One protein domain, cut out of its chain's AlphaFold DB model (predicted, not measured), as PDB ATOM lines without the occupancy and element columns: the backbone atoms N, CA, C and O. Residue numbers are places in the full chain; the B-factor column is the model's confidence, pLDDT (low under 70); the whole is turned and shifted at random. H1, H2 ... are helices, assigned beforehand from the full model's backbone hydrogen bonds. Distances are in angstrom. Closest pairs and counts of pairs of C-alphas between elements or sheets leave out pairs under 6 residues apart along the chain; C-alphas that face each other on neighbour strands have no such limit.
ATOM      1  N   THR A  54      61.072  19.207  33.407       92.81
ATOM      2  CA  THR A  54      62.497  18.878  33.377       92.81
ATOM      3  C   THR A  54      63.229  19.522  34.558       92.81
ATOM      4  O   THR A  54      62.689  20.379  35.262       92.81
ATOM      5  N   THR A  55      64.472  19.108  34.830       92.94
ATOM      6  CA  THR A  55      65.286  19.806  35.844       92.94
ATOM      7  C   THR A  55      65.689  21.203  35.376       92.94
ATOM      8  O   THR A  55      65.889  22.072  36.219       92.94
ATOM      9  N   LEU A  56      65.779  21.423  34.061       94.00
ATOM     10  CA  LEU A  56      66.020  22.729  33.449       94.00
ATOM     11  C   LEU A  56      64.883  23.718  33.745       94.00
ATOM     12  O   LEU A  56      65.131  24.796  34.281       94.00
ATOM     13  N   GLU A  57      63.638  23.318  33.489       93.75
ATOM     14  CA  GLU A  57      62.450  24.141  33.760       93.75
ATOM     15  C   GLU A  57      62.308  24.452  35.250       93.75
ATOM     16  O   GLU A  57      62.196  25.614  35.626       93.75
ATOM     17  N   ARG A  58      62.461  23.446  36.125       91.56
ATOM     18  CA  ARG A  58      62.422  23.655  37.588       91.56
ATOM     19  C   ARG A  58      63.491  24.618  38.112       91.56
ATOM     20  O   ARG A  58      63.371  25.112  39.228       91.56
ATOM     21  N   ARG A  59      64.550  24.869  37.340       93.69
ATOM     22  CA  ARG A  59      65.610  25.839  37.655       93.69
ATOM     23  C   ARG A  59      65.336  27.227  37.056       93.69
ATOM     24  O   ARG A  59      66.233  28.065  37.058       93.69
ATOM     25  N   GLY A  60      64.121  27.472  36.565       91.94
ATOM     26  CA  GLY A  60      63.673  28.763  36.042       91.94
ATOM     27  C   GLY A  60      64.055  29.017  34.584       91.94
ATOM     28  O   GLY A  60      64.090  30.167  34.155       91.94
ATOM     29  N   ARG A  61      64.384  27.971  33.816       92.12
ATOM     30  CA  ARG A  61      64.708  28.067  32.379       92.12
ATOM     31  C   ARG A  61      63.563  27.551  31.507       92.12
ATOM     32  O   ARG A  61      63.783  26.865  30.512       92.12
ATOM     33  N   GLU A  62      62.335  27.850  31.914       89.31
ATOM     34  CA  GLU A  62      61.132  27.506  31.159       89.31
ATOM     35  C   GLU A  62      61.157  28.166  29.774       89.31
ATOM     36  O   GLU A  62      61.547  29.324  29.633       89.31
ATOM     37  N   GLY A  63      60.787  27.409  28.738       87.94
ATOM     38  CA  GLY A  63      60.773  27.896  27.353       87.94
ATOM     39  C   GLY A  63      62.147  28.040  26.685       87.94
ATOM     40  O   GLY A  63      62.208  28.511  25.551       87.94
ATOM     41  N   MET A  64      63.243  27.630  27.338       90.88
ATOM     42  CA  MET A  64      64.563  27.583  26.698       90.88
ATOM     43  C   MET A  64      64.530  26.639  25.491       90.88
ATOM     44  O   MET A  64      64.157  25.470  25.616       90.88
ATOM     45  N   LEU A  65      64.948  27.132  24.322       87.00
ATOM     46  CA  LEU A  65      65.018  26.301  23.128       87.00
ATOM     47  C   LEU A  65      66.125  25.260  23.289       87.00
ATOM     48  O   LEU A  65      67.186  25.537  23.852       87.00
ATOM     49  N   VAL A  66      65.922  24.073  22.716       83.31
ATOM     50  CA  VAL A  66      66.956  23.030  22.737       83.31
ATOM     51  C   VAL A  66      68.235  23.507  22.049       83.31
ATOM     52  O   VAL A  66      69.324  23.206  22.519       83.31
ATOM     53  N   ALA A  67      68.115  24.327  20.998       81.75
ATOM     54  CA  ALA A  67      69.260  24.976  20.364       81.75
ATOM     55  C   ALA A  67      70.070  25.826  21.358       81.75
ATOM     56  O   ALA A  67      71.292  25.740  21.370       81.75
ATOM     57  N   ASP A  68      69.407  26.621  22.197       87.25
ATOM     58  CA  ASP A  68      70.081  27.504  23.153       87.25
ATOM     59  C   ASP A  68      70.743  26.694  24.271       87.25
ATOM     60  O   ASP A  68      71.870  26.981  24.674       87.25
ATOM     61  N   TYR A  69      70.079  25.626  24.723       90.38
ATOM     62  CA  TYR A  69      70.665  24.678  25.665       90.38
ATOM     63  C   TYR A  69      71.906  23.987  25.076       90.38
ATOM     64  O   TYR A  69      72.939  23.918  25.738       90.38
ATOM     65  N   CYS A  70      71.828  23.505  23.831       87.38
ATOM     66  CA  CYS A  70      72.954  22.885  23.132       87.38
ATOM     67  C   CYS A  70      74.122  23.860  22.962       87.38
ATOM     68  O   CYS A  70      75.260  23.468  23.189       87.38
ATOM     69  N   HIS A  71      73.848  25.123  22.624       87.38
ATOM     70  CA  HIS A  71      74.880  26.155  22.547       87.38
ATOM     71  C   HIS A  71      75.593  26.326  23.888       87.38
ATOM     72  O   HIS A  71      76.815  26.241  23.944       87.38
ATOM     73  N   LEU A  72      74.821  26.476  24.970       91.44
ATOM     74  CA  LEU A  72      75.346  26.673  26.317       91.44
ATOM     75  C   LEU A  72      76.272  25.532  26.746       91.44
ATOM     76  O   LEU A  72      77.352  25.784  27.271       91.44
ATOM     77  N   ILE A  73      75.854  24.280  26.544       90.81
ATOM     78  CA  ILE A  73      76.681  23.131  26.929       90.81
ATOM     79  C   ILE A  73      77.905  22.980  26.016       90.81
ATOM     80  O   ILE A  73      78.943  22.526  26.480       90.81
ATOM     81  N   SER A  74      77.816  23.370  24.738       88.81
ATOM     82  CA  SER A  74      78.970  23.392  23.833       88.81
ATOM     83  C   SER A  74      79.999  24.441  24.246       88.81
ATOM     84  O   SER A  74      81.191  24.162  24.158       88.81
ATOM     85  N   ASP A  75      79.553  25.602  24.724       89.44
ATOM     86  CA  ASP A  75      80.438  26.697  25.132       89.44
ATOM     87  C   ASP A  75      81.253  26.344  26.379       89.44
ATOM     88  O   ASP A  75      82.425  26.689  26.442       89.44
ATOM     89  N   VAL A  76      80.662  25.623  27.340       91.19
ATOM     90  CA  VAL A  76      81.349  25.200  28.581       91.19
ATOM     91  C   VAL A  76      82.085  23.861  28.453       91.19
ATOM     92  O   VAL A  76      82.710  23.386  29.404       91.19
ATOM     93  N   LYS A  77      81.966  23.188  27.302       91.31
ATOM     94  CA  LYS A  77      82.568  21.872  27.069       91.31
ATOM     95  C   LYS A  77      84.088  21.882  27.266       91.31
ATOM     96  O   LYS A  77      84.553  20.993  27.983       91.31
ATOM     97  N   PRO A  78      84.866  22.826  26.697       91.88
ATOM     98  CA  PRO A  78      86.322  22.811  26.831       91.88
ATOM     99  C   PRO A  78      86.781  22.837  28.293       91.88
ATOM    100  O   PRO A  78      87.662  22.069  28.673       91.88
ATOM    101  N   GLU A  79      86.147  23.656  29.131       93.62
ATOM    102  CA  GLU A  79      86.460  23.771  30.555       93.62
ATOM    103  C   GLU A  79      86.144  22.475  31.304       93.62
ATOM    104  O   GLU A  79      86.946  22.018  32.123       93.62
ATOM    105  N   ILE A  80      85.001  21.852  31.004       93.12
ATOM    106  CA  ILE A  80      84.609  20.572  31.604       93.12
ATOM    107  C   ILE A  80      85.575  19.460  31.185       93.12
ATOM    108  O   ILE A  80      85.996  18.676  32.034       93.12
ATOM    109  N   GLU A  81      85.983  19.398  29.919       93.88
ATOM    110  CA  GLU A  81      86.975  18.427  29.443       93.88
ATOM    111  C   GLU A  81      88.340  18.628  30.105       93.88
ATOM    112  O   GLU A  81      88.967  17.661  30.535       93.88
ATOM    113  N   THR A  82      88.801  19.874  30.241       94.81
ATOM    114  CA  THR A  82      90.053  20.181  30.947       94.81
ATOM    115  C   THR A  82      89.986  19.776  32.417       94.81
ATOM    116  O   THR A  82      90.947  19.209  32.932       94.81
ATOM    117  N   PHE A  83      88.870  20.044  33.099       92.88
ATOM    118  CA  PHE A  83      88.718  19.733  34.520       92.88
ATOM    119  C   PHE A  83      88.562  18.230  34.789       92.88
ATOM    120  O   PHE A  83      89.124  17.709  35.749       92.88
ATOM    121  N   THR A  84      87.791  17.528  33.956       92.56
ATOM    122  CA  THR A  84      87.475  16.103  34.154       92.56
ATOM    123  C   THR A  84      88.509  15.163  33.535       92.56
ATOM    124  O   THR A  84      88.575  13.998  33.922       92.56
ATOM    125  N   GLY A  85      89.292  15.635  32.559       91.88
ATOM    126  CA  GLY A  85      90.167  14.799  31.736       91.88
ATOM    127  C   GLY A  85      89.415  13.883  30.762       91.88
ATOM    128  O   GLY A  85      90.049  13.105  30.050       91.88
ATOM    129  N   LEU A  86      88.081  13.955  30.723       90.44
ATOM    130  CA  LEU A  86      87.251  13.217  29.778       90.44
ATOM    131  C   LEU A  86      87.182  13.968  28.447       90.44
ATOM    132  O   LEU A  86      87.294  15.195  28.400       90.44
ATOM    133  N   LYS A  87      86.987  13.219  27.363       88.62
ATOM    134  CA  LYS A  87      86.823  13.758  26.014       88.62
ATOM    135  C   LYS A  87      85.521  13.262  25.417       88.62
ATOM    136  O   LYS A  87      85.212  12.077  25.514       88.62
ATOM    137  N   TRP A  88      84.771  14.177  24.812       87.19
ATOM    138  CA  TRP A  88      83.552  13.856  24.076       87.19
ATOM    139  C   TRP A  88      83.741  14.256  22.613       87.19
ATOM    140  O   TRP A  88      83.164  15.237  22.143       87.19
ATOM    141  N   ASP A  89      84.602  13.531  21.903       76.56
ATOM    142  CA  ASP A  89      85.008  13.868  20.531       76.56
ATOM    143  C   ASP A  89      83.882  13.650  19.505       76.56
ATOM    144  O   ASP A  89      83.818  14.357  18.503       76.56
ATOM    145  N   ASP A  90      82.929  12.763  19.806       71.56
ATOM    146  CA  ASP A  90      81.790  12.436  18.935       71.56
ATOM    147  C   ASP A  90      80.668  13.491  18.946       71.56
ATOM    148  O   ASP A  90      79.610  13.284  18.348       71.56
ATOM    149  N   LEU A  91      80.847  14.621  19.644       72.00
ATOM    150  CA  LEU A  91      79.807  15.646  19.688       72.00
ATOM    151  C   LEU A  91      79.857  16.528  18.440       72.00
ATOM    152  O   LEU A  91      80.865  17.213  18.243       72.00
ATOM    153  N   PRO A  92      78.763  16.599  17.660       71.06
ATOM    154  CA  PRO A  92      78.683  17.524  16.542       71.06
ATOM    155  C   PRO A  92      78.875  18.961  17.026       71.06
ATOM    156  O   PRO A  92      78.456  19.342  18.128       71.06
ATOM    157  N   ALA A  93      79.518  19.774  16.195       74.56
ATOM    158  CA  ALA A  93      79.719  21.177  16.518       74.56
ATOM    159  C   ALA A  93      78.357  21.889  16.593       74.56
ATOM    160  O   ALA A  93      77.434  21.575  15.840       74.56
ATOM    161  N   TYR A  94      78.216  22.896  17.461       76.06
ATOM    162  CA  TYR A  94      76.948  23.623  17.614       76.06
ATOM    163  C   TYR A  94      76.308  24.094  16.283       76.06
ATOM    164  O   TYR A  94      75.093  23.936  16.126       76.06
ATOM    165  N   PRO A  95      77.063  24.615  15.288       78.06
ATOM    166  CA  PRO A  95      76.498  24.971  13.986       78.06
ATOM    167  C   PRO A  95      75.798  23.807  13.266       78.06
ATOM    168  O   PRO A  95      74.780  24.024  12.608       78.06
ATOM    169  N   GLU A  96      76.300  22.582  13.420       76.88
ATOM    170  CA  GLU A  96      75.725  21.365  12.838       76.88
ATOM    171  C   GLU A  96      74.430  20.988  13.562       76.88
ATOM    172  O   GLU A  96      73.402  20.785  12.917       76.88
ATOM    173  N   ILE A  97      74.439  21.027  14.900       74.56
ATOM    174  CA  ILE A  97      73.242  20.801  15.725       74.56
ATOM    175  C   ILE A  97      72.147  21.805  15.342       74.56
ATOM    176  O   ILE A  97      71.003  21.425  15.096       74.56
ATOM    177  N   LYS A  98      72.487  23.095  15.234       76.31
ATOM    178  CA  LYS A  98      71.543  24.163  14.870       76.31
ATOM    179  C   LYS A  98      70.943  23.969  13.479       76.31
ATOM    180  O   LYS A  98      69.765  24.270  13.288       76.31
ATOM    181  N   LYS A  99      71.743  23.501  12.518       77.81
ATOM    182  CA  LYS A  99      71.280  23.196  11.161       77.81
ATOM    183  C   LYS A  99      70.280  22.041  11.184       77.81
ATOM    184  O   LYS A  99      69.155  22.199  10.719       77.81
ATOM    185  N   SER A 100      70.634  20.929  11.819       71.88
ATOM    186  CA  SER A 100      69.768  19.751  11.876       71.88
ATOM    187  C   SER A 100      68.485  19.978  12.674       71.88
ATOM    188  O   SER A 100      67.434  19.483  12.280       71.88
ATOM    189  N   LEU A 101      68.529  20.807  13.724       70.44
ATOM    190  CA  LEU A 101      67.341  21.250  14.462       70.44
ATOM    191  C   LEU A 101      66.315  21.984  13.591       70.44
ATOM    192  O   LEU A 101      65.131  21.987  13.920       70.44
ATOM    193  N   ARG A 102      66.760  22.648  12.517       70.31
ATOM    194  CA  ARG A 102      65.880  23.372  11.591       70.31
ATOM    195  C   ARG A 102      65.366  22.499  10.455       70.31
ATOM    196  O   ARG A 102      64.273  22.759   9.965       70.31
ATOM    197  N   GLU A 103      66.165  21.535  10.014       69.94
ATOM    198  CA  GLU A 103      65.930  20.805   8.765       69.94
ATOM    199  C   GLU A 103      65.211  19.461   8.981       69.94
ATOM    200  O   GLU A 103      64.366  19.106   8.164       69.94
ATOM    201  N   GLU A 104      65.467  18.734  10.078       64.56
ATOM    202  CA  GLU A 104      64.931  17.377  10.274       64.56
ATOM    203  C   GLU A 104      64.595  17.068  11.744       64.56
ATOM    204  O   GLU A 104      65.457  16.691  12.543       64.56
ATOM    205  N   TYR A 105      63.306  17.143  12.093       58.41
ATOM    206  CA  TYR A 105      62.824  16.827  13.444       58.41
ATOM    207  C   TYR A 105      63.107  15.371  13.864       58.41
ATOM    208  O   TYR A 105      63.408  15.124  15.025       58.41
ATOM    209  N   ASP A 106      63.093  14.406  12.938       58.38
ATOM    210  CA  ASP A 106      63.379  12.995  13.260       58.38
ATOM    211  C   ASP A 106      64.881  12.704  13.442       58.38
ATOM    212  O   ASP A 106      65.265  11.765  14.146       58.38
ATOM    213  N   SER A 107      65.758  13.526  12.861       60.41
ATOM    214  CA  SER A 107      67.215  13.415  13.035       60.41
ATOM    215  C   SER A 107      67.708  14.086  14.318       60.41
ATOM    216  O   SER A 107      68.809  13.784  14.785       60.41
ATOM    217  N   PHE A 108      66.863  14.910  14.945       60.38
ATOM    218  CA  PHE A 108      67.083  15.538  16.249       60.38
ATOM    219  C   PHE A 108      67.590  14.549  17.302       60.38
ATOM    220  O   PHE A 108      68.577  14.812  17.983       60.38
ATOM    221  N   GLY A 109      66.964  13.372  17.394       64.25
ATOM    222  CA  GLY A 109      67.327  12.369  18.389       64.25
ATOM    223  C   GLY A 109      68.716  11.758  18.188       64.25
ATOM    224  O   GLY A 109      69.267  11.239  19.145       64.25
ATOM    225  N   ARG A 110      69.298  11.803  16.985       66.88
ATOM    226  CA  ARG A 110      70.614  11.196  16.707       66.88
ATOM    227  C   ARG A 110      71.791  12.129  16.962       66.88
ATOM    228  O   ARG A 110      72.900  11.650  17.154       66.88
ATOM    229  N   LEU A 111      71.550  13.435  16.942       69.31
ATOM    230  CA  LEU A 111      72.602  14.452  16.983       69.31
ATOM    231  C   LEU A 111      72.744  15.110  18.353       69.31
ATOM    232  O   LEU A 111      73.663  15.898  18.568       69.31
ATOM    233  N   LEU A 112      71.833  14.808  19.281       76.06
ATOM    234  CA  LEU A 112      71.958  15.302  20.637       76.06
ATOM    235  C   LEU A 112      73.128  14.616  21.357       76.06
ATOM    236  O   LEU A 112      73.235  13.388  21.325       76.06
ATOM    237  N   PRO A 113      73.969  15.390  22.063       81.31
ATOM    238  CA  PRO A 113      75.136  14.890  22.777       81.31
ATOM    239  C   PRO A 113      74.731  14.188  24.088       81.31
ATOM    240  O   PRO A 113      75.070  14.658  25.175       81.31
ATOM    241  N   TYR A 114      73.958  13.096  24.020       85.94
ATOM    242  CA  TYR A 114      73.337  12.492  25.206       85.94
ATOM    243  C   TYR A 114      74.343  12.087  26.275       85.94
ATOM    244  O   TYR A 114      74.103  12.390  27.438       85.94
ATOM    245  N   ASP A 115      75.466  11.472  25.908       88.06
ATOM    246  CA  ASP A 115      76.471  11.032  26.882       88.06
ATOM    247  C   ASP A 115      77.012  12.209  27.696       88.06
ATOM    248  O   ASP A 115      77.109  12.150  28.925       88.06
ATOM    249  N   TYR A 116      77.270  13.329  27.022       90.88
ATOM    250  CA  TYR A 116      77.701  14.557  27.670       90.88
ATOM    251  C   TYR A 116      76.578  15.198  28.498       90.88
ATOM    252  O   TYR A 116      76.789  15.579  29.647       90.88
ATOM    253  N   MET A 117      75.347  15.246  27.982       91.44
ATOM    254  CA  MET A 117      74.186  15.756  28.726       91.44
ATOM    255  C   MET A 117      73.890  14.935  29.987       91.44
ATOM    256  O   MET A 117      73.534  15.500  31.022       91.44
ATOM    257  N   VAL A 118      74.033  13.611  29.915       91.69
ATOM    258  CA  VAL A 118      73.880  12.691  31.046       91.69
ATOM    259  C   VAL A 118      74.998  12.923  32.054       91.69
ATOM    260  O   VAL A 118      74.712  13.015  33.248       91.69
ATOM    261  N   HIS A 119      76.241  13.093  31.597       93.25
ATOM    262  CA  HIS A 119      77.364  13.429  32.468       93.25
ATOM    263  C   HIS A 119      77.130  14.746  33.222       93.25
ATOM    264  O   HIS A 119      77.246  14.786  34.450       93.25
ATOM    265  N   LEU A 120      76.732  15.807  32.515       94.19
ATOM    266  CA  LEU A 120      76.389  17.098  33.113       94.19
ATOM    267  C   LEU A 120      75.263  16.955  34.143       94.19
ATOM    268  O   LEU A 120      75.362  17.450  35.269       94.19
ATOM    269  N   ARG A 121      74.206  16.219  33.788       93.94
ATOM    270  CA  ARG A 121      73.072  15.959  34.675       93.94
ATOM    271  C   ARG A 121      73.479  15.192  35.934       93.94
ATOM    272  O   ARG A 121      72.978  15.508  37.012       93.94
ATOM    273  N   HIS A 122      74.374  14.213  35.814       92.50
ATOM    274  CA  HIS A 122      74.905  13.452  36.948       92.50
ATOM    275  C   HIS A 122      75.631  14.360  37.952       92.50
ATOM    276  O   HIS A 122      75.511  14.162  39.157       92.50
ATOM    277  N   HIS A 123      76.287  15.413  37.461       93.44
ATOM    278  CA  HIS A 123      76.970  16.423  38.273       93.44
ATOM    279  C   HIS A 123      76.070  17.607  38.676       93.44
ATOM    280  O   HIS A 123      76.550  18.627  39.165       93.44
ATOM    281  N   GLY A 124      74.749  17.485  38.505       92.75
ATOM    282  CA  GLY A 124      73.770  18.460  38.988       92.75
ATOM    283  C   GLY A 124      73.469  19.616  38.032       92.75
ATOM    284  O   GLY A 124      72.690  20.504  38.396       92.75
ATOM    285  N   PHE A 125      74.020  19.605  36.814       94.44
ATOM    286  CA  PHE A 125      73.656  20.587  35.799       94.44
ATOM    287  C   PHE A 125      72.183  20.397  35.378       94.44
ATOM    288  O   PHE A 125      71.736  19.258  35.177       94.44
ATOM    289  N   PRO A 126      71.388  21.477  35.257       94.25
ATOM    290  CA  PRO A 126      69.999  21.376  34.819       94.25
ATOM    291  C   PRO A 126      69.917  20.792  33.405       94.25
ATOM    292  O   PRO A 126      70.707  21.153  32.546       94.25
ATOM    293  N   SER A 127      68.964  19.898  33.152       93.38
ATOM    294  CA  SER A 127      68.875  19.134  31.906       93.38
ATOM    295  C   SER A 127      67.449  19.170  31.353       93.38
ATOM    296  O   SER A 127      66.505  19.060  32.143       93.38
ATOM    297  N   PRO A 128      67.270  19.289  30.023       91.44
ATOM    298  CA  PRO A 128      65.965  19.193  29.372       91.44
ATOM    299  C   PRO A 128      65.468  17.740  29.265       91.44
ATOM    300  O   PRO A 128      64.399  17.488  28.720       91.44
ATOM    301  N   LEU A 129      66.239  16.758  29.745       90.12
ATOM    302  CA  LEU A 129      65.884  15.347  29.644       90.12
ATOM    303  C   LEU A 129      64.842  14.946  30.695       90.12
ATOM    304  O   LEU A 129      64.922  15.324  31.867       90.12
ATOM    305  N   LEU A 130      63.893  14.113  30.265       90.56
ATOM    306  CA  LEU A 130      62.935  13.426  31.123       90.56
ATOM    307  C   LEU A 130      63.253  11.934  31.164       90.56
ATOM    308  O   LEU A 130      63.603  11.343  30.145       90.56
TER     309      LEU A 130
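AT A GLANCE: This is residues 54 to 130 of the 160 residues of the protein "FRG domain-containing protein" of Acidobacteria bacterium RIFCSPLOWO2_12_FULL_60_22 (UniProt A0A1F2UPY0). Two helices, H2 and H4, lie side by side and run opposite ways, with the short H5 packed on H4; H6 stands close to H2, about perpendicular to it. H3 follows at the end of H2, the short H1 is set off from the other helices, and contacts between helices are few. The printed part has 77 residues, with six named helices, H1 to H6 in chain order, and no named strand; the class is all helix. It is compact, with a radius of gyration of the C-alphas of 12.4 A and spans of 34 by 30 by 18 A.

HOW THE PARTS SIT: H2, residues 66 to 75, touches H4, residues 94 to 103; their closest C-alphas, of His 71 and Tyr 94, are 5.9 A apart. They run opposite ways at a shallow tilt of 12 degrees. H4 touches H5, residues 108 to 111, with the closest C-alphas, of Leu 101 and Phe 108, 6.0 A apart. H6, residues 114 to 122, is close to H2 but not clearly touching, about perpendicular at 77 degrees; their closest C-alphas, of Ile 73 and Met 117, are 8.0 A apart. H3, residues 77 to 84, and H2 meet only through their link. H1, residues 55 to 58, is apart from H2, H3, H4, H5 and H6. Every O i to N i+4 pair is within hydrogen-bond range in H2, H3 and H6, against 5 of 6 in H4; H1 and H5 are too short for such a pair.

IN THESE COORDINATES: H2 begins at C-alpha 66 (66.956, 23.030, 22.737) and measures 14.2 A. H4 measures 14.4 A, H6 11.9 A, H3 10.4 A, H5 5.7 A and H1 5.1 A. H1 begins at C-alpha 55 (65.286, 19.806, 35.844); H6 ends at C-alpha 122 (74.905, 13.452, 36.948).

THE WHOLE: The C-alphas farthest apart, of Phe 83 and Glu 103, are 34.4 A apart; those of Thr 54 and Leu 130, first and last printed, are 5.9 A apart. The printed part has no cut and no long link. Residues 103 to 111 have pLDDT under 70; the mean of the printed part is 84.4.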